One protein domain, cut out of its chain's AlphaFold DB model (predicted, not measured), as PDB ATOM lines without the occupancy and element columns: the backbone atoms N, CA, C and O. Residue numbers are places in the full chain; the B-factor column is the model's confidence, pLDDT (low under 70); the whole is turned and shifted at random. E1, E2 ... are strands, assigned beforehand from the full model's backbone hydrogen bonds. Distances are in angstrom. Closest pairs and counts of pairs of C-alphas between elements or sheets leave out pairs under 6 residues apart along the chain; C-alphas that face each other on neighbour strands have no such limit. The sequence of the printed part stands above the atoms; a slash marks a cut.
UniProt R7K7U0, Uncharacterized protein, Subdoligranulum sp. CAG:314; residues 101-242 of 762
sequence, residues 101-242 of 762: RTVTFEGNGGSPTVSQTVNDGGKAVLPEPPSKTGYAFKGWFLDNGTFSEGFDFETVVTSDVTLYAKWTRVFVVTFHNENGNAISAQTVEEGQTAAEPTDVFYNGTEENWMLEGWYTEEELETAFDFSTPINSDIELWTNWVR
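This is residues 101 to 242 of the 762 residues of an uncharacterized protein of Subdoligranulum sp. CAG:314 (UniProt R7K7U0). Two small strand lobes stand end to end as a rod, joined by the long strand E4, which runs from one into the other. E1, E2 and E3 pair with E4 or each other in the first lobe, E5, E6 and E7 in the second, with long loops in both. The 142 printed residues hold no named helix and seven named strands, E1 to E7 in chain order, in one branched, mixed, strongly twisted sheet; the class is all strand, with 59 residues in named elements, under half. The whole is only just extended, close to loose, with a radius of gyration of the C-alphas of 22.1 A and spans of 70 by 27 by 21 A.

Find C-alpha 161 at (186.024, 140.996, 246.822); from there E4 runs 46.8 A to residue 176. Before it look for E1, residues 101 to 106, E2, 114 to 119, and E3, 135 to 141. After it come E5, 182 to 189, 20.5 A, E6, 209 to 215, and E7, 234 to 242, 26.2 A, ending at C-alpha 242, (228.098, 182.527, 225.041).

E1 and E5 lie on one side of E4, E3 and E7 on the other. E3, E4 and E5 form a meander, each strand the antiparallel neighbour of the one before, in two hairpins: see N 138 and O 166, 2.9 A, and N 173 and O 186, 2.8 A. E1 is parallel to E4, N 104 to O 161 2.9 A; E7 is too, N 176 to O 236 2.7 A. The hairpins E1 and E2, N 103 to O 116 2.9 A, and E6 and E7, N 212 to O 239 2.9 A, end the walk; E2 and E6 are apart.

The C-alphas of Asp 120 and Glu 206, the two farthest apart, are 70.6 A apart. The printed part has no cut. Long links join E2 to E3, E3 to E4, E5 to E6 and E6 to E7. Residues 205 to 206 are under pLDDT 70.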
ATOM      1  N   ARG A 101     179.921 136.177 241.507       94.19
ATOM      2  CA  ARG A 101     180.694 136.966 242.473       94.19
ATOM      3  C   ARG A 101     180.915 138.375 241.958       94.19
ATOM      4  O   ARG A 101     181.070 138.579 240.754       94.19
ATOM      5  N   THR A 102     180.938 139.332 242.870       96.31
ATOM      6  CA  THR A 102     181.161 140.746 242.573       96.31
ATOM      7  C   THR A 102     182.581 141.141 242.949       96.31
ATOM      8  O   THR A 102     183.024 140.895 244.068       96.31
ATOM      9  N   VAL A 103     183.281 141.778 242.015       97.38
ATOM     10  CA  VAL A 103     184.576 142.420 242.250       97.38
ATOM     11  C   VAL A 103     184.355 143.925 242.185       97.38
ATOM     12  O   VAL A 103     184.001 144.454 241.128       97.38
ATOM     13  N   THR A 104     184.530 144.605 243.313       96.50
ATOM     14  CA  THR A 104     184.351 146.056 243.441       96.50
ATOM     15  C   THR A 104     185.711 146.743 243.431       96.50
ATOM     16  O   THR A 104     186.594 146.358 244.189       96.50
ATOM     17  N   PHE A 105     185.879 147.768 242.600       96.69
ATOM     18  CA  PHE A 105     187.119 148.530 242.469       96.69
ATOM     19  C   PHE A 105     186.977 149.900 243.121       96.69
ATOM     20  O   PHE A 105     186.478 150.848 242.510       96.69
ATOM     21  N   GLU A 106     187.426 150.010 244.367       95.75
ATOM     22  CA  GLU A 106     187.371 151.243 245.140       95.75
ATOM     23  C   GLU A 106     188.555 152.158 244.836       95.75
ATOM     24  O   GLU A 106     189.694 151.928 245.249       95.75
ATOM     25  N   GLY A 107     188.268 153.251 244.128       94.38
ATOM     26  CA  GLY A 107     189.273 154.194 243.636       94.38
ATOM     27  C   GLY A 107     190.023 154.974 244.722       94.38
ATOM     28  O   GLY A 107     190.971 155.685 244.396       94.38
ATOM     29  N   ASN A 108     189.639 154.879 246.004       93.88
ATOM     30  CA  ASN A 108     190.307 155.564 247.124       93.88
ATOM     31  C   ASN A 108     190.539 157.072 246.883       93.88
ATOM     32  O   ASN A 108     191.643 157.618 247.027       93.88
ATOM     33  N   GLY A 109     189.466 157.748 246.473       90.56
ATOM     34  CA  GLY A 109     189.472 159.159 246.080       90.56
ATOM     35  C   GLY A 109     189.828 159.409 244.610       90.56
ATOM     36  O   GLY A 109     189.778 160.558 244.185       90.56
ATOM     37  N   GLY A 110     190.172 158.369 243.846       91.62
ATOM     38  CA  GLY A 110     190.235 158.399 242.384       91.62
ATOM     39  C   GLY A 110     188.911 158.005 241.718       91.62
ATOM     40  O   GLY A 110     188.038 157.410 242.350       91.62
ATOM     41  N   SER A 111     188.771 158.342 240.435       90.44
ATOM     42  CA  SER A 111     187.564 158.147 239.618       90.44
ATOM     43  C   SER A 111     187.915 157.577 238.232       90.44
ATOM     44  O   SER A 111     188.950 157.967 237.683       90.44
ATOM     45  N   PRO A 112     187.078 156.709 237.630       85.50
ATOM     46  CA  PRO A 112     185.790 156.221 238.132       85.50
ATOM     47  C   PRO A 112     185.914 155.037 239.102       85.50
ATOM     48  O   PRO A 112     186.864 154.261 239.054       85.50
ATOM     49  N   THR A 113     184.909 154.874 239.963       86.56
ATOM     50  CA  THR A 113     184.678 153.638 240.725       86.56
ATOM     51  C   THR A 113     183.870 152.685 239.855       86.56
ATOM     52  O   THR A 113     182.825 153.067 239.323       86.56
ATOM     53  N   VAL A 114     184.343 151.453 239.693       92.75
ATOM     54  CA  VAL A 114     183.711 150.452 238.823       92.75
ATOM     55  C   VAL A 114     183.530 149.129 239.562       92.75
ATOM     56  O   VAL A 114     184.163 148.869 240.581       92.75
ATOM     57  N   SER A 115     182.634 148.276 239.074       94.50
ATOM     58  CA  SER A 115     182.480 146.907 239.571       94.50
ATOM     59  C   SER A 115     182.223 145.962 238.407       94.50
ATOM     60  O   SER A 115     181.702 146.372 237.368       94.50
ATOM     61  N   GLN A 116     182.597 144.699 238.580       94.88
ATOM     62  CA  GLN A 116     182.316 143.636 237.622       94.88
ATOM     63  C   GLN A 116     181.701 142.427 238.319       94.88
ATOM     64  O   GLN A 116     181.922 142.189 239.508       94.88
ATOM     65  N   THR A 117     180.946 141.641 237.558       94.25
ATOM     66  CA  THR A 117     180.365 140.385 238.028       94.25
ATOM     67  C   THR A 117     180.943 139.222 237.233       94.25
ATOM     68  O   THR A 117     180.816 139.183 236.010       94.25
ATOM     69  N   VAL A 118     181.525 138.255 237.934       93.31
ATOM     70  CA  VAL A 118     182.141 137.049 237.365       93.31
ATOM     71  C   VAL A 118     181.399 135.805 237.846       93.31
ATOM     72  O   VAL A 118     180.699 135.849 238.858       93.31
ATOM     73  N   ASN A 119     181.503 134.686 237.130       90.50
ATOM     74  CA  ASN A 119     181.017 133.408 237.661       90.50
ATOM     75  C   ASN A 119     181.885 132.987 238.860       90.50
ATOM     76  O   ASN A 119     183.058 133.343 238.921       90.50
ATOM     77  N   ASP A 120     181.330 132.223 239.796       89.94
ATOM     78  CA  ASP A 120     182.083 131.635 240.906       89.94
ATOM     79  C   ASP A 120     183.236 130.762 240.388       89.94
ATOM     80  O   ASP A 120     183.043 129.923 239.507       89.94
ATOM     81  N   GLY A 121     184.448 131.013 240.890       89.31
ATOM     82  CA  GLY A 121     185.684 130.420 240.374       89.31
ATOM     83  C   GLY A 121     186.195 131.039 239.063       89.31
ATOM     84  O   GLY A 121     187.214 130.595 238.539       89.31
ATOM     85  N   GLY A 122     185.517 132.056 238.522       91.75
ATOM     86  CA  GLY A 122     185.978 132.853 237.383       91.75
ATOM     87  C   GLY A 122     187.019 133.901 237.783       91.75
ATOM     88  O   GLY A 122     187.222 134.164 238.963       91.75
ATOM     89  N   LYS A 123     187.683 134.517 236.801       96.06
ATOM     90  CA  LYS A 123     188.699 135.561 237.018       96.06
ATOM     91  C   LYS A 123     188.135 136.951 236.750       96.06
ATOM     92  O   LYS A 123     187.266 137.108 235.891       96.06
ATOM     93  N   ALA A 124     188.635 137.939 237.481       95.31
ATOM     94  CA  ALA A 124     188.322 139.345 237.261       95.31
ATOM     95  C   ALA A 124     189.150 139.890 236.085       95.31
ATOM     96  O   ALA A 124     190.297 139.496 235.908       95.31
ATOM     97  N   VAL A 125     188.603 140.820 235.304       95.25
ATOM     98  CA  VAL A 125     189.361 141.552 234.277       95.25
ATOM     99  C   VAL A 125     189.940 142.831 234.886       95.25
ATOM    100  O   VAL A 125     189.244 143.507 235.648       95.25
ATOM    101  N   LEU A 126     191.197 143.160 234.568       95.19
ATOM    102  CA  LEU A 126     191.832 144.423 234.963       95.19
ATOM    103  C   LEU A 126     191.048 145.603 234.360       95.19
ATOM    104  O   LEU A 126     190.911 145.656 233.136       95.19
ATOM    105  N   PRO A 127     190.502 146.526 235.174       93.50
ATOM    106  CA  PRO A 127     189.828 147.705 234.647       93.50
ATOM    107  C   PRO A 127     190.846 148.737 234.158       93.50
ATOM    108  O   PRO A 127     192.006 148.727 234.579       93.50
ATOM    109  N   GLU A 128     190.373 149.682 233.346       93.50
ATOM    110  CA  GLU A 128     191.132 150.898 233.048       93.50
ATOM    111  C   GLU A 128     191.558 151.595 234.355       93.50
ATOM    112  O   GLU A 128     190.749 151.678 235.292       93.50
ATOM    113  N   PRO A 129     192.809 152.083 234.451       92.44
ATOM    114  CA  PRO A 129     193.293 152.750 235.649       92.44
ATOM    115  C   PRO A 129     192.389 153.929 236.033       92.44
ATOM    116  O   PRO A 129     192.046 154.752 235.178       92.44
ATOM    117  N   PRO A 130     192.009 154.063 237.314       94.44
ATOM    118  CA  PRO A 130     191.338 155.267 237.770       94.44
ATOM    119  C   PRO A 130     192.301 156.457 237.678       94.44
ATOM    120  O   PRO A 130     193.520 156.305 237.598       94.44
ATOM    121  N   SER A 131     191.752 157.663 237.764       94.38
ATOM    122  CA  SER A 131     192.505 158.918 237.786       94.38
ATOM    123  C   SER A 131     192.324 159.643 239.121       94.38
ATOM    124  O   SER A 131     191.229 159.645 239.692       94.38
ATOM    125  N   LYS A 132     193.396 160.257 239.634       95.19
ATOM    126  CA  LYS A 132     193.384 161.077 240.853       95.19
ATOM    127  C   LYS A 132     194.384 162.225 240.710       95.19
ATOM    128  O   LYS A 132     195.583 161.990 240.619       95.19
ATOM    129  N   THR A 133     193.897 163.464 240.690       93.06
ATOM    130  CA  THR A 133     194.731 164.664 240.495       93.06
ATOM    131  C   THR A 133     195.879 164.729 241.506       93.06
ATOM    132  O   THR A 133     195.629 164.678 242.710       93.06
ATOM    133  N   GLY A 134     197.118 164.862 241.017       94.38
ATOM    134  CA  GLY A 134     198.332 164.930 241.842       94.38
ATOM    135  C   GLY A 134     198.841 163.578 242.360       94.38
ATOM    136  O   GLY A 134     199.672 163.553 243.265       94.38
ATOM    137  N   TYR A 135     198.338 162.452 241.836       95.88
ATOM    138  CA  TYR A 135     198.786 161.114 242.226       95.88
ATOM    139  C   TYR A 135     198.956 160.176 241.022       95.88
ATOM    140  O   TYR A 135     198.129 160.156 240.113       95.88
ATOM    141  N   ALA A 136     199.981 159.326 241.071       95.31
ATOM    142  CA  ALA A 136     200.177 158.195 240.169       95.31
ATOM    143  C   ALA A 136     199.510 156.926 240.722       95.31
ATOM    144  O   ALA A 136     199.636 156.607 241.910       95.31
ATOM    145  N   PHE A 137     198.808 156.191 239.858       95.94
ATOM    146  CA  PHE A 137     198.168 154.921 240.199       95.94
ATOM    147  C   PHE A 137     199.205 153.794 240.283       95.94
ATOM    148  O   PHE A 137     199.971 153.578 239.347       95.94
ATOM    149  N   LYS A 138     199.222 153.057 241.399       95.06
ATOM    150  CA  LYS A 138     200.195 151.982 241.673       95.06
ATOM    151  C   LYS A 138     199.612 150.572 241.607       95.06
ATOM    152  O   LYS A 138     200.324 149.614 241.892       95.06
ATOM    153  N   GLY A 139     198.335 150.440 241.259       95.25
ATOM    154  CA  GLY A 139     197.652 149.154 241.162       95.25
ATOM    155  C   GLY A 139     196.545 148.958 242.194       95.25
ATOM    156  O   GLY A 139     196.211 149.849 242.981       95.25
ATOM    157  N   TRP A 140     195.973 147.757 242.156       97.06
ATOM    158  CA  TRP A 140     194.845 147.318 242.972       97.06
ATOM    159  C   TRP A 140     195.314 146.373 244.078       97.06
ATOM    160  O   TRP A 140     196.089 145.458 243.811       97.06
ATOM    161  N   PHE A 141     194.839 146.576 245.303       97.19
ATOM    162  CA  PHE A 141     195.273 145.837 246.494       97.19
ATOM    163  C   PHE A 141     194.077 145.286 247.269       97.19
ATOM    164  O   PHE A 141     192.976 145.826 247.188       97.19
ATOM    165  N   LEU A 142     194.293 144.218 248.037       94.50
ATOM    166  CA  LEU A 142     193.239 143.577 248.837       94.50
ATOM    167  C   LEU A 142     192.870 144.356 250.110       94.50
ATOM    168  O   LEU A 142     191.840 144.086 250.727       94.50
ATOM    169  N   ASP A 143     193.694 145.324 250.505       94.19
ATOM    170  CA  ASP A 143     193.513 146.120 251.713       94.19
ATOM    171  C   ASP A 143     193.623 147.630 251.435       94.19
ATOM    172  O   ASP A 143     194.298 148.059 250.500       94.19
ATOM    173  N   ASN A 144     192.957 148.438 252.266       91.56
ATOM    174  CA  ASN A 144     192.953 149.904 252.187       91.56
ATOM    175  C   ASN A 144     193.815 150.568 253.278       91.56
ATOM    176  O   ASN A 144     193.455 151.617 253.815       91.56
ATOM    177  N   GLY A 145     194.893 149.914 253.705       87.88
ATOM    178  CA  GLY A 145     195.729 150.398 254.801       87.88
ATOM    179  C   GLY A 145     197.210 150.278 254.491       87.88
ATOM    180  O   GLY A 145     197.881 151.272 254.235       87.88
ATOM    181  N   THR A 146     197.721 149.055 254.546       89.50
ATOM    182  CA  THR A 146     199.128 148.738 254.300       89.50
ATOM    183  C   THR A 146     199.468 148.646 252.819       89.50
ATOM    184  O   THR A 146     200.614 148.904 252.454       89.50
ATOM    185  N   PHE A 147     198.498 148.290 251.970       92.75
ATOM    186  CA  PHE A 147     198.719 147.989 250.554       92.75
ATOM    187  C   PHE A 147     199.889 147.010 250.360       92.75
ATOM    188  O   PHE A 147     200.789 147.250 249.544       92.75
ATOM    189  N   SER A 148     199.922 145.956 251.179       90.44
ATOM    190  CA  SER A 148     201.035 144.999 251.217       90.44
ATOM    191  C   SER A 148     200.905 143.911 250.158       90.44
ATOM    192  O   SER A 148     201.912 143.355 249.732       90.44
ATOM    193  N   GLU A 149     199.676 143.611 249.736       90.56
ATOM    194  CA  GLU A 149     199.370 142.526 248.806       90.56
ATOM    195  C   GLU A 149     198.579 143.063 247.608       90.56
ATOM    196  O   GLU A 149     197.398 143.415 247.712       90.56
ATOM    197  N   GLY A 150     199.273 143.186 246.473       94.19
ATOM    198  CA  GLY A 150     198.656 143.531 245.196       94.19
ATOM    199  C   GLY A 150     197.781 142.384 244.700       94.19
ATOM    200  O   GLY A 150     198.114 141.215 244.888       94.19
ATOM    201  N   PHE A 151     196.656 142.709 244.073       95.31
ATOM    202  CA  PHE A 151     195.762 141.707 243.516       95.31
ATOM    203  C   PHE A 151     196.287 141.191 242.175       95.31
ATOM    204  O   PHE A 151     196.461 141.960 241.229       95.31
ATOM    205  N   ASP A 152     196.490 139.878 242.087       95.88
ATOM    206  CA  ASP A 152     196.799 139.186 240.840       95.88
ATOM    207  C   ASP A 152     195.501 138.831 240.100       95.88
ATOM    208  O   ASP A 152     194.713 138.001 240.564       95.88
ATOM    209  N   PHE A 153     195.294 139.435 238.928       95.94
ATOM    210  CA  PHE A 153     194.115 139.216 238.084       95.94
ATOM    211  C   PHE A 153     194.039 137.807 237.484       95.94
ATOM    212  O   PHE A 153     192.983 137.406 236.993       95.94
ATOM    213  N   GLU A 154     195.102 137.008 237.599       96.06
ATOM    214  CA  GLU A 154     195.058 135.586 237.277       96.06
ATOM    215  C   GLU A 154     194.428 134.727 238.390       96.06
ATOM    216  O   GLU A 154     194.141 133.543 238.163       96.06
ATOM    217  N   THR A 155     194.146 135.307 239.561       93.75
ATOM    218  CA  THR A 155     193.508 134.629 240.695       93.75
ATOM    219  C   THR A 155     192.008 134.441 240.467       93.75
ATOM    220  O   THR A 155     191.279 135.357 240.080       93.75
ATOM    221  N   VAL A 156     191.516 133.232 240.746       94.44
ATOM    222  CA  VAL A 156     190.081 132.925 240.687       94.44
ATOM    223  C   VAL A 156     189.325 133.558 241.857       94.44
ATOM    224  O   VAL A 156     189.746 133.498 243.011       94.44
ATOM    225  N   VAL A 157     188.159 134.123 241.566       94.88
ATOM    226  CA  VAL A 157     187.282 134.791 242.527       94.88
ATOM    227  C   VAL A 157     186.245 133.791 243.034       94.88
ATOM    228  O   VAL A 157     185.364 133.347 242.298       94.88
ATOM    229  N   THR A 158     186.347 133.428 244.313       92.88
ATOM    230  CA  THR A 158     185.460 132.450 244.982       92.88
ATOM    231  C   THR A 158     184.546 133.081 246.037       92.88
ATOM    232  O   THR A 158     183.714 132.406 246.640       92.88
ATOM    233  N   SER A 159     184.657 134.390 246.254       93.19
ATOM    234  CA  SER A 159     183.763 135.213 247.070       93.19
ATOM    235  C   SER A 159     183.748 136.636 246.523       93.19
ATOM    236  O   SER A 159     184.626 136.996 245.743       93.19
ATOM    237  N   ASP A 160     182.775 137.449 246.929       95.75
ATOM    238  CA  ASP A 160     182.817 138.877 246.604       95.75
ATOM    239  C   ASP A 160     184.094 139.497 247.195       95.75
ATOM    240  O   ASP A 160     184.487 139.156 248.316       95.75
ATOM    241  N   VAL A 161     184.756 140.366 246.433       95.38
ATOM    242  CA  VAL A 161     186.024 140.996 246.822       95.38
ATOM    243  C   VAL A 161     185.999 142.481 246.482       95.38
ATOM    244  O   VAL A 161     185.485 142.890 245.439       95.38
ATOM    245  N   THR A 162     186.571 143.288 247.368       95.81
ATOM    246  CA  THR A 162     186.793 144.714 247.136       95.81
ATOM    247  C   THR A 162     188.285 144.951 246.987       95.81
ATOM    248  O   THR A 162     189.060 144.561 247.856       95.81
ATOM    249  N   LEU A 163     188.673 145.582 245.885       96.50
ATOM    250  CA  LEU A 163     190.042 145.952 245.571       96.50
ATOM    251  C   LEU A 163     190.207 147.462 245.697       96.50
ATOM    252  O   LEU A 163     189.354 148.225 245.251       96.50
ATOM    253  N   TYR A 164     191.318 147.887 246.279       96.31
ATOM    254  CA  TYR A 164     191.586 149.267 246.653       96.31
ATOM    255  C   TYR A 164     192.736 149.835 245.826       96.31
ATOM    256  O   TYR A 164     193.811 149.240 245.748       96.31
ATOM    257  N   ALA A 165     192.514 150.990 245.199       96.94
ATOM    258  CA  ALA A 165     193.550 151.672 244.436       96.94
ATOM    259  C   ALA A 165     194.639 152.220 245.371       96.94
ATOM    260  O   ALA A 165     194.337 152.940 246.333       96.94
ATOM    261  N   LYS A 166     195.904 151.922 245.063       95.75
ATOM    262  CA  LYS A 166     197.072 152.539 245.702       95.75
ATOM    263  C   LYS A 166     197.544 153.735 244.882       95.75
ATOM    264  O   LYS A 166     197.584 153.680 243.653       95.75
ATOM    265  N   TRP A 167     197.943 154.789 245.581       95.75
ATOM    266  CA  TRP A 167     198.347 156.060 244.996       95.75
ATOM    267  C   TRP A 167     199.684 156.514 245.574       95.75
ATOM    268  O   TRP A 167     199.867 156.448 246.788       95.75
ATOM    269  N   THR A 168     200.568 157.033 244.726       95.31
ATOM    270  CA  THR A 168     201.770 157.773 245.144       95.31
ATOM    271  C   THR A 168     201.628 159.223 244.703       95.31
ATOM    272  O   THR A 168     201.164 159.469 243.592       95.31
ATOM    273  N   ARG A 169     201.963 160.184 245.569       95.75
ATOM    274  CA  ARG A 169     201.885 161.609 245.232       95.75
ATOM    275  C   ARG A 169     202.920 161.940 244.158       95.75
ATOM    276  O   ARG A 169     204.029 161.413 244.198       95.75
ATOM    277  N   VAL A 170     202.545 162.788 243.209       97.44
ATOM    278  CA  VAL A 170     203.440 163.279 242.156       97.44
ATOM    279  C   VAL A 170     203.432 164.800 242.112       97.44
ATOM    280  O   VAL A 170     202.441 165.426 242.494       97.44
ATOM    281  N   PHE A 171     204.528 165.361 241.623       97.62
ATOM    282  CA  PHE A 171     204.740 166.782 241.393       97.62
ATOM    283  C   PHE A 171     205.190 167.017 239.957       97.62
ATOM    284  O   PHE A 171     205.732 166.116 239.311       97.62
ATOM    285  N   VAL A 172     204.942 168.220 239.455       97.12
ATOM    286  CA  VAL A 172     205.304 168.618 238.096       97.12
ATOM    287  C   VAL A 172     206.557 169.486 238.131       97.12
ATOM    288  O   VAL A 172     206.616 170.482 238.847       97.12
ATOM    289  N   VAL A 173     207.551 169.096 237.339       97.56
ATOM    290  CA  VAL A 173     208.774 169.854 237.067       97.56
ATOM    291  C   VAL A 173     208.606 170.455 235.679       97.56
ATOM    292  O   VAL A 173     208.579 169.709 234.698       97.56
ATOM    293  N   THR A 174     208.434 171.768 235.588       95.94
ATOM    294  CA  THR A 174     208.264 172.469 234.308       95.94
ATOM    295  C   THR A 174     209.583 173.099 233.896       95.94
ATOM    296  O   THR A 174     210.194 173.834 234.661       95.94
ATOM    297  N   PHE A 175     210.016 172.810 232.677       95.00
ATOM    298  CA  PHE A 175     211.259 173.307 232.106       95.00
ATOM    299  C   PHE A 175     210.947 174.451 231.151       95.00
ATOM    300  O   PHE A 175     210.181 174.265 230.206       95.00
ATOM    301  N   HIS A 176     211.545 175.611 231.375       92.25
ATOM    302  CA  HIS A 176     211.370 176.831 230.602       92.25
ATOM    303  C   HIS A 176     212.662 177.209 229.882       92.25
ATOM    304  O   HIS A 176     213.759 177.000 230.397       92.25
ATOM    305  N   ASN A 177     212.523 177.796 228.695       87.69
ATOM    306  CA  ASN A 177     213.633 178.471 228.033       87.69
ATOM    307  C   ASN A 177     213.883 179.857 228.645       87.69
ATOM    308  O   ASN A 177     213.121 180.328 229.492       87.69
ATOM    309  N   GLU A 178     214.918 180.544 228.169       79.69
ATOM    310  CA  GLU A 178     215.340 181.868 228.638       79.69
ATOM    311  C   GLU A 178     214.270 182.960 228.480       79.69
ATOM    312  O   GLU A 178     214.322 183.987 229.146       79.69
ATOM    313  N   ASN A 179     213.271 182.738 227.621       77.62
ATOM    314  CA  ASN A 179     212.151 183.656 227.406       77.62
ATOM    315  C   ASN A 179     210.911 183.293 228.247       77.62
ATOM    316  O   ASN A 179     209.819 183.809 227.993       77.62
ATOM    317  N   GLY A 180     211.041 182.343 229.180       77.88
ATOM    318  CA  GLY A 180     209.963 181.858 230.042       77.88
ATOM    319  C   GLY A 180     208.967 180.910 229.359       77.88
ATOM    320  O   GLY A 180     208.000 180.474 229.989       77.88
ATOM    321  N   ASN A 181     209.172 180.537 228.091       84.69
ATOM    322  CA  ASN A 181     208.299 179.581 227.411       84.69
ATOM    323  C   ASN A 181     208.619 178.154 227.859       84.69
ATOM    324  O   ASN A 181     209.778 177.746 227.852       84.69
ATOM    325  N   ALA A 182     207.586 177.378 228.186       85.12
ATOM    326  CA  ALA A 182     207.753 175.978 228.554       85.12
ATOM    327  C   ALA A 182     208.309 175.162 227.371       85.12
ATOM    328  O   ALA A 182     207.705 175.115 226.298       85.12
ATOM    329  N   ILE A 183     209.450 174.512 227.594       87.69
ATOM    330  CA  ILE A 183     210.085 173.534 226.708       87.69
ATOM    331  C   ILE A 183     209.395 172.180 226.888       87.69
ATOM    332  O   ILE A 183     208.958 171.551 225.926       87.69
ATOM    333  N   SER A 184     209.299 171.721 228.136       93.00
ATOM    334  CA  SER A 184     208.747 170.415 228.491       93.00
ATOM    335  C   SER A 184     208.316 170.384 229.959       93.00
ATOM    336  O   SER A 184     208.551 171.330 230.709       93.00
ATOM    337  N   ALA A 185     207.672 169.296 230.381       94.75
ATOM    338  CA  ALA A 185     207.373 169.057 231.786       94.75
ATOM    339  C   ALA A 185     207.532 167.573 232.128       94.75
ATOM    340  O   ALA A 185     207.192 166.701 231.324       94.75
ATOM    341  N   GLN A 186     208.008 167.289 233.337       95.69
ATOM    342  CA  GLN A 186     208.103 165.945 233.898       95.69
ATOM    343  C   GLN A 186     207.156 165.801 235.086       95.69
ATOM    344  O   GLN A 186     206.975 166.723 235.873       95.69
ATOM    345  N   THR A 187     206.551 164.622 235.226       96.25
ATOM    346  CA  THR A 187     205.786 164.249 236.423       96.25
ATOM    347  C   THR A 187     206.635 163.300 237.258       96.25
ATOM    348  O   THR A 187     206.937 162.196 236.811       96.25
ATOM    349  N   VAL A 188     207.018 163.730 238.458       97.06
ATOM    350  CA  VAL A 188     207.969 163.038 239.335       97.06
ATOM    351  C   VAL A 188     207.270 162.622 240.626       97.06
ATOM    352  O   VAL A 188     206.477 163.377 241.185       97.06
ATOM    353  N   GLU A 189     207.527 161.405 241.104       96.38
ATOM    354  CA  GLU A 189     206.996 160.937 242.391       96.38
ATOM    355  C   GLU A 189     207.642 161.668 243.568       96.38
ATOM    356  O   GLU A 189     208.826 161.989 243.541       96.38
ATOM    357  N   GLU A 190     206.862 161.906 244.620       96.19
ATOM    358  CA  GLU A 190     207.334 162.561 245.842       96.19
ATOM    359  C   GLU A 190     208.601 161.884 246.392       96.19
ATOM    360  O   GLU A 190     208.640 160.671 246.619       96.19
ATOM    361  N   GLY A 191     209.648 162.684 246.593       94.50
ATOM    362  CA  GLY A 191     210.951 162.234 247.070       94.50
ATOM    363  C   GLY A 191     211.844 161.570 246.014       94.50
ATOM    364  O   GLY A 191     212.940 161.138 246.365       94.50
ATOM    365  N   GLN A 192     211.411 161.466 244.752       96.62
ATOM    366  CA  GLN A 192     212.268 161.080 243.622       96.62
ATOM    367  C   GLN A 192     212.901 162.314 242.967       96.62
ATOM    368  O   GLN A 192     212.489 163.443 243.224       96.62
ATOM    369  N   THR A 193     213.914 162.106 242.130       97.81
ATOM    370  CA  THR A 193     214.612 163.172 241.399       97.81
ATOM    371  C   THR A 193     214.028 163.370 240.002       97.81
ATOM    372  O   THR A 193     213.507 162.431 239.395       97.81
ATOM    373  N   ALA A 194     214.122 164.596 239.488       97.06
ATOM    374  CA  ALA A 194     213.847 164.884 238.083       97.06
ATOM    375  C   ALA A 194     215.018 164.421 237.205       97.06
ATOM    376  O   ALA A 194     216.153 164.347 237.676       97.06
ATOM    377  N   ALA A 195     214.757 164.133 235.933       95.94
ATOM    378  CA  ALA A 195     215.813 163.922 234.948       95.94
ATOM    379  C   ALA A 195     216.115 165.241 234.230       95.94
ATOM    380  O   ALA A 195     215.198 166.010 233.938       95.94
ATOM    381  N   GLU A 196     217.379 165.497 233.913       94.69
ATOM    382  CA  GLU A 196     217.726 166.636 233.066       94.69
ATOM    383  C   GLU A 196     217.221 166.402 231.627       94.69
ATOM    384  O   GLU A 196     217.407 165.302 231.094       94.69
ATOM    385  N   PRO A 197     216.535 167.373 230.991       91.56
ATOM    386  CA  PRO A 197     216.092 167.224 229.607       91.56
ATOM    387  C   PRO A 197     217.284 167.161 228.640       91.56
ATOM    388  O   PRO A 197     218.209 167.957 228.750       91.56
ATOM    389  N   THR A 198     217.245 166.246 227.667       84.00
ATOM    390  CA  THR A 198     218.355 166.023 226.716       84.00
ATOM    391  C   THR A 198     218.260 166.858 225.437       84.00
ATOM    392  O   THR A 198     219.284 167.190 224.851       84.00
ATOM    393  N   ASP A 199     217.048 167.230 225.016       80.44
ATOM    394  CA  ASP A 199     216.792 167.948 223.756       80.44
ATOM    395  C   ASP A 199     216.539 169.439 224.018       80.44
ATOM    396  O   ASP A 199     215.432 169.957 223.835       80.44
ATOM    397  N   VAL A 200     217.563 170.128 224.519       83.88
ATOM    398  CA  VAL A 200     217.494 171.540 224.912       83.88
ATOM    399  C   VAL A 200     218.314 172.358 223.924       83.88
ATOM    400  O   VAL A 200     219.527 172.199 223.835       83.88
ATOM    401  N   PHE A 201     217.650 173.236 223.174       78.62
ATOM    402  CA  PHE A 201     218.287 174.057 222.145       78.62
ATOM    403  C   PHE A 201     218.068 175.537 222.427       78.62
ATOM    404  O   PHE A 201     216.980 175.945 222.845       78.62
ATOM    405  N   TYR A 202     219.094 176.340 222.154       81.31
ATOM    406  CA  TYR A 202     218.980 177.788 222.201       81.31
ATOM    407  C   TYR A 202     218.074 178.257 221.059       81.31
ATOM    408  O   TYR A 202     218.308 177.923 219.899       81.31
ATOM    409  N   ASN A 203     217.026 179.020 221.373       71.25
ATOM    410  CA  ASN A 203     216.035 179.471 220.385       71.25
ATOM    411  C   ASN A 203     216.332 180.886 219.843       71.25
ATOM    412  O   ASN A 203     215.463 181.534 219.252       71.25
ATOM    413  N   GLY A 204     217.541 181.399 220.081       71.81
ATOM    414  CA  GLY A 204     217.988 182.688 219.567       71.81
ATOM    415  C   GLY A 204     218.548 182.613 218.145       71.81
ATOM    416  O   GLY A 204     218.759 181.549 217.575       71.81
ATOM    417  N   THR A 205     218.789 183.785 217.555       68.81
ATOM    418  CA  THR A 205     219.357 183.925 216.202       68.81
ATOM    419  C   THR A 205     220.884 184.001 216.181       68.81
ATOM    420  O   THR A 205     221.470 184.038 215.104       68.81
ATOM    421  N   GLU A 206     221.520 184.131 217.346       66.50
ATOM    422  CA  GLU A 206     222.979 184.182 217.480       66.50
ATOM    423  C   GLU A 206     223.541 182.758 217.593       66.50
ATOM    424  O   GLU A 206     222.969 181.918 218.286       66.50
ATOM    425  N   GLU A 207     224.659 182.504 216.914       70.44
ATOM    426  CA  GLU A 207     225.404 181.242 216.991       70.44
ATOM    427  C   GLU A 207     226.284 181.212 218.263       70.44
ATOM    428  O   GLU A 207     226.509 182.249 218.892       70.44
ATOM    429  N   ASN A 208     226.778 180.028 218.643       79.12
ATOM    430  CA  ASN A 208     227.725 179.791 219.749       79.12
ATOM    431  C   ASN A 208     227.195 180.073 221.172       79.12
ATOM    432  O   ASN A 208     227.791 180.833 221.934       79.12
ATOM    433  N   TRP A 209     226.099 179.417 221.561       86.56
ATOM    434  CA  TRP A 209     225.597 179.405 222.943       86.56
ATOM    435  C   TRP A 209     225.676 178.002 223.542       86.56
ATOM    436  O   TRP A 209     225.410 177.015 222.858       86.56
ATOM    437  N   MET A 210     226.016 177.918 224.827       88.06
ATOM    438  CA  MET A 210     226.103 176.672 225.586       88.06
ATOM    439  C   MET A 210     225.205 176.752 226.822       88.06
ATOM    440  O   MET A 210     225.129 177.795 227.475       88.06
ATOM    441  N   LEU A 211     224.510 175.657 227.126       89.75
ATOM    442  CA  LEU A 211     223.683 175.554 228.323       89.75
ATOM    443  C   LEU A 211     224.610 175.431 229.538       89.75
ATOM    444  O   LEU A 211     225.308 174.431 229.682       89.75
ATOM    445  N   GLU A 212     224.631 176.448 230.396       88.44
ATOM    446  CA  GLU A 212     225.396 176.418 231.648       88.44
ATOM    447  C   GLU A 212     224.660 175.608 232.722       88.44
ATOM    448  O   GLU A 212     225.292 174.950 233.549       88.44
ATOM    449  N   GLY A 213     223.324 175.625 232.698       91.75
ATOM    450  CA  GLY A 213     222.501 174.792 233.567       91.75
ATOM    451  C   GLY A 213     221.064 175.285 233.708       91.75
ATOM    452  O   GLY A 213     220.594 176.146 232.960       91.75
ATOM    453  N   TRP A 214     220.382 174.730 234.707       95.19
ATOM    454  CA  TRP A 214     218.995 175.030 235.053       95.19
ATOM    455  C   TRP A 214     218.920 175.779 236.374       95.19
ATOM    456  O   TRP A 214     219.673 175.473 237.292       95.19
ATOM    457  N   TYR A 215     218.008 176.737 236.482       95.56
ATOM    458  CA  TYR A 215     217.886 177.629 237.633       95.56
ATOM    459  C   TYR A 215     216.449 177.667 238.140       95.56
ATOM    460  O   TYR A 215     215.526 177.448 237.363       95.56
ATOM    461  N   THR A 216     216.244 177.923 239.432       94.50
ATOM    462  CA  THR A 216     214.910 177.870 240.066       94.50
ATOM    463  C   THR A 216     214.077 179.145 239.918       94.50
ATOM    464  O   THR A 216     212.973 179.224 240.459       94.50
ATOM    465  N   GLU A 217     214.588 180.127 239.176       90.62
ATOM    466  CA  GLU A 217     213.935 181.403 238.898       90.62
ATOM    467  C   GLU A 217     214.443 182.011 237.583       90.62
ATOM    468  O   GLU A 217     215.519 181.659 237.096       90.62
ATOM    469  N   GLU A 218     213.677 182.951 237.025       87.00
ATOM    470  CA  GLU A 218     214.001 183.649 235.774       87.00
ATOM    471  C   GLU A 218     215.226 184.570 235.916       87.00
ATOM    472  O   GLU A 218     215.930 184.818 234.943       87.00
ATOM    473  N   GLU A 219     215.519 185.057 237.127       89.00
ATOM    474  CA  GLU A 219     216.692 185.888 237.419       89.00
ATOM    475  C   GLU A 219     218.020 185.107 237.460       89.00
ATOM    476  O   GLU A 219     219.083 185.729 237.513       89.00
ATOM    477  N   LEU A 220     217.966 183.768 237.395       89.88
ATOM    478  CA  LEU A 220     219.123 182.866 237.312       89.88
ATOM    479  C   LEU A 220     220.118 183.006 238.487       89.88
ATOM    480  O   LEU A 220     221.332 182.939 238.298       89.88
ATOM    481  N   GLU A 221     219.631 183.189 239.722       89.44
ATOM    482  CA  GLU A 221     220.499 183.332 240.907       89.44
ATOM    483  C   GLU A 221     220.893 181.976 241.526       89.44
ATOM    484  O   GLU A 221     222.000 181.818 242.049       89.44
ATOM    485  N   THR A 222     219.998 180.989 241.458       93.00
ATOM    486  CA  THR A 222     220.110 179.696 242.137       93.00
ATOM    487  C   THR A 222     220.072 178.550 241.134       93.00
ATOM    488  O   THR A 222     219.014 178.192 240.611       93.00
ATOM    489  N   ALA A 223     221.232 177.941 240.889       95.44
ATOM    490  CA  ALA A 223     221.328 176.742 240.065       95.44
ATOM    491  C   ALA A 223     220.611 175.557 240.736       95.44
ATOM    492  O   ALA A 223     220.737 175.326 241.944       95.44
ATOM    493  N   PHE A 224     219.872 174.792 239.941       96.69
ATOM    494  CA  PHE A 224     219.173 173.589 240.354       96.69
ATOM    495  C   PHE A 224     220.068 172.357 240.202       96.69
ATOM    496  O   PHE A 224     220.641 172.103 239.146       96.69
ATOM    497  N   ASP A 225     220.148 171.557 241.263       96.81
ATOM    498  CA  ASP A 225     220.838 170.268 241.268       96.81
ATOM    499  C   ASP A 225     219.818 169.147 241.030       96.81
ATOM    500  O   ASP A 225     218.955 168.903 241.879       96.81
ATOM    501  N   PHE A 226     219.931 168.433 239.905       96.81
ATOM    502  CA  PHE A 226     219.042 167.319 239.546       96.81
ATOM    503  C   PHE A 226     219.118 166.118 240.498       96.81
ATOM    504  O   PHE A 226     218.264 165.237 240.434       96.81
ATOM    505  N   SER A 227     220.071 166.085 241.432       97.00
ATOM    506  CA  SER A 227     220.063 165.129 242.542       97.00
ATOM    507  C   SER A 227     219.088 165.508 243.674       97.00
ATOM    508  O   SER A 227     218.861 164.709 244.588       97.00
ATOM    509  N   THR A 228     218.465 166.692 243.611       96.81
ATOM    510  CA  THR A 228     217.505 167.187 244.608       96.81
ATOM    511  C   THR A 228     216.171 166.432 244.530       96.81
ATOM    512  O   THR A 228     215.515 166.442 243.485       96.81
ATOM    513  N   PRO A 229     215.699 165.813 245.633       97.31
ATOM    514  CA  PRO A 229     214.384 165.179 245.675       97.31
ATOM    515  C   PRO A 229     213.232 166.180 245.499       97.31
ATOM    516  O   PRO A 229     213.148 167.185 246.212       97.31
ATOM    517  N   ILE A 230     212.290 165.858 244.615       97.75
ATOM    518  CA  ILE A 230     211.125 166.682 244.301       97.75
ATOM    519  C   ILE A 230     210.012 166.449 245.329       97.75
ATOM    520  O   ILE A 230     209.491 165.343 245.478       97.75
ATOM    521  N   ASN A 231     209.630 167.515 246.037       96.38
ATOM    522  CA  ASN A 231     208.589 167.495 247.079       96.38
ATOM    523  C   ASN A 231     207.521 168.596 246.899       96.38
ATOM    524  O   ASN A 231     206.657 168.786 247.758       96.38
ATOM    525  N   SER A 232     207.592 169.338 245.799       96.56
ATOM    526  CA  SER A 232     206.625 170.343 245.363       96.56
ATOM    527  C   SER A 232     206.738 170.508 243.852       96.56
ATOM    528  O   SER A 232     207.749 170.111 243.272       96.56
ATOM    529  N   ASP A 233     205.726 171.109 243.226       96.81
ATOM    530  CA  ASP A 233     205.867 171.562 241.841       96.81
ATOM    531  C   ASP A 233     207.014 172.583 241.768       96.81
ATOM    532  O   ASP A 233     207.200 173.377 242.699       96.81
ATOM    533  N   ILE A 234     207.802 172.522 240.699       95.69
ATOM    534  CA  ILE A 234     208.974 173.374 240.485       95.69
ATOM    535  C   ILE A 234     209.009 173.824 239.028       95.69
ATOM    536  O   ILE A 234     208.644 173.077 238.117       95.69
ATOM    537  N   GLU A 235     209.448 175.053 238.822       95.69
ATOM    538  CA  GLU A 235     209.731 175.616 237.510       95.69
ATOM    539  C   GLU A 235     211.246 175.821 237.421       95.69
ATOM    540  O   GLU A 235     211.879 176.196 238.411       95.69
ATOM    541  N   LEU A 236     211.832 175.487 236.274       96.19
ATOM    542  CA  LEU A 236     213.267 175.563 236.022       96.19
ATOM    543  C   LEU A 236     213.529 176.329 234.729       96.19
ATOM    544  O   LEU A 236     212.889 176.045 233.721       96.19
ATOM    545  N   TRP A 237     214.499 177.240 234.733       94.12
ATOM    546  CA  TRP A 237     214.865 178.084 233.592       94.12
ATOM    547  C   TRP A 237     216.274 177.770 233.103       94.12
ATOM    548  O   TRP A 237     217.196 177.618 233.904       94.12
ATOM    549  N   THR A 238     216.451 177.677 231.786       92.62
ATOM    550  CA  THR A 238     217.774 177.510 231.172       92.62
ATOM    551  C   THR A 238     218.600 178.786 231.289       92.62
ATOM    552  O   THR A 238     218.137 179.853 230.883       92.62
ATOM    553  N   ASN A 239     219.849 178.661 231.729       90.44
ATOM    554  CA  ASN A 239     220.854 179.709 231.589       90.44
ATOM    555  C   ASN A 239     221.779 179.379 230.410       90.44
ATOM    556  O   ASN A 239     222.519 178.393 230.444       90.44
ATOM    557  N   TRP A 240     221.715 180.203 229.368       89.19
ATOM    558  CA  TRP A 240     222.578 180.101 228.199       89.19
ATOM    559  C   TRP A 240     223.700 181.120 228.307       89.19
ATOM    560  O   TRP A 240     223.448 182.313 228.464       89.19
ATOM    561  N   VAL A 241     224.933 180.655 228.147       88.19
ATOM    562  CA  VAL A 241     226.121 181.508 228.135       88.19
ATOM    563  C   VAL A 241     226.776 181.407 226.767       88.19
ATOM    564  O   VAL A 241     226.777 180.344 226.141       88.19
ATOM    565  N   ARG A 242     227.317 182.524 226.279       89.19
ATOM    566  CA  ARG A 242     228.098 182.527 225.041       89.19
ATOM    567  C   ARG A 242     229.257 181.555 225.158       89.19
ATOM    568  O   ARG A 242     229.834 181.406 226.231       89.19
TER     569      ARG A 242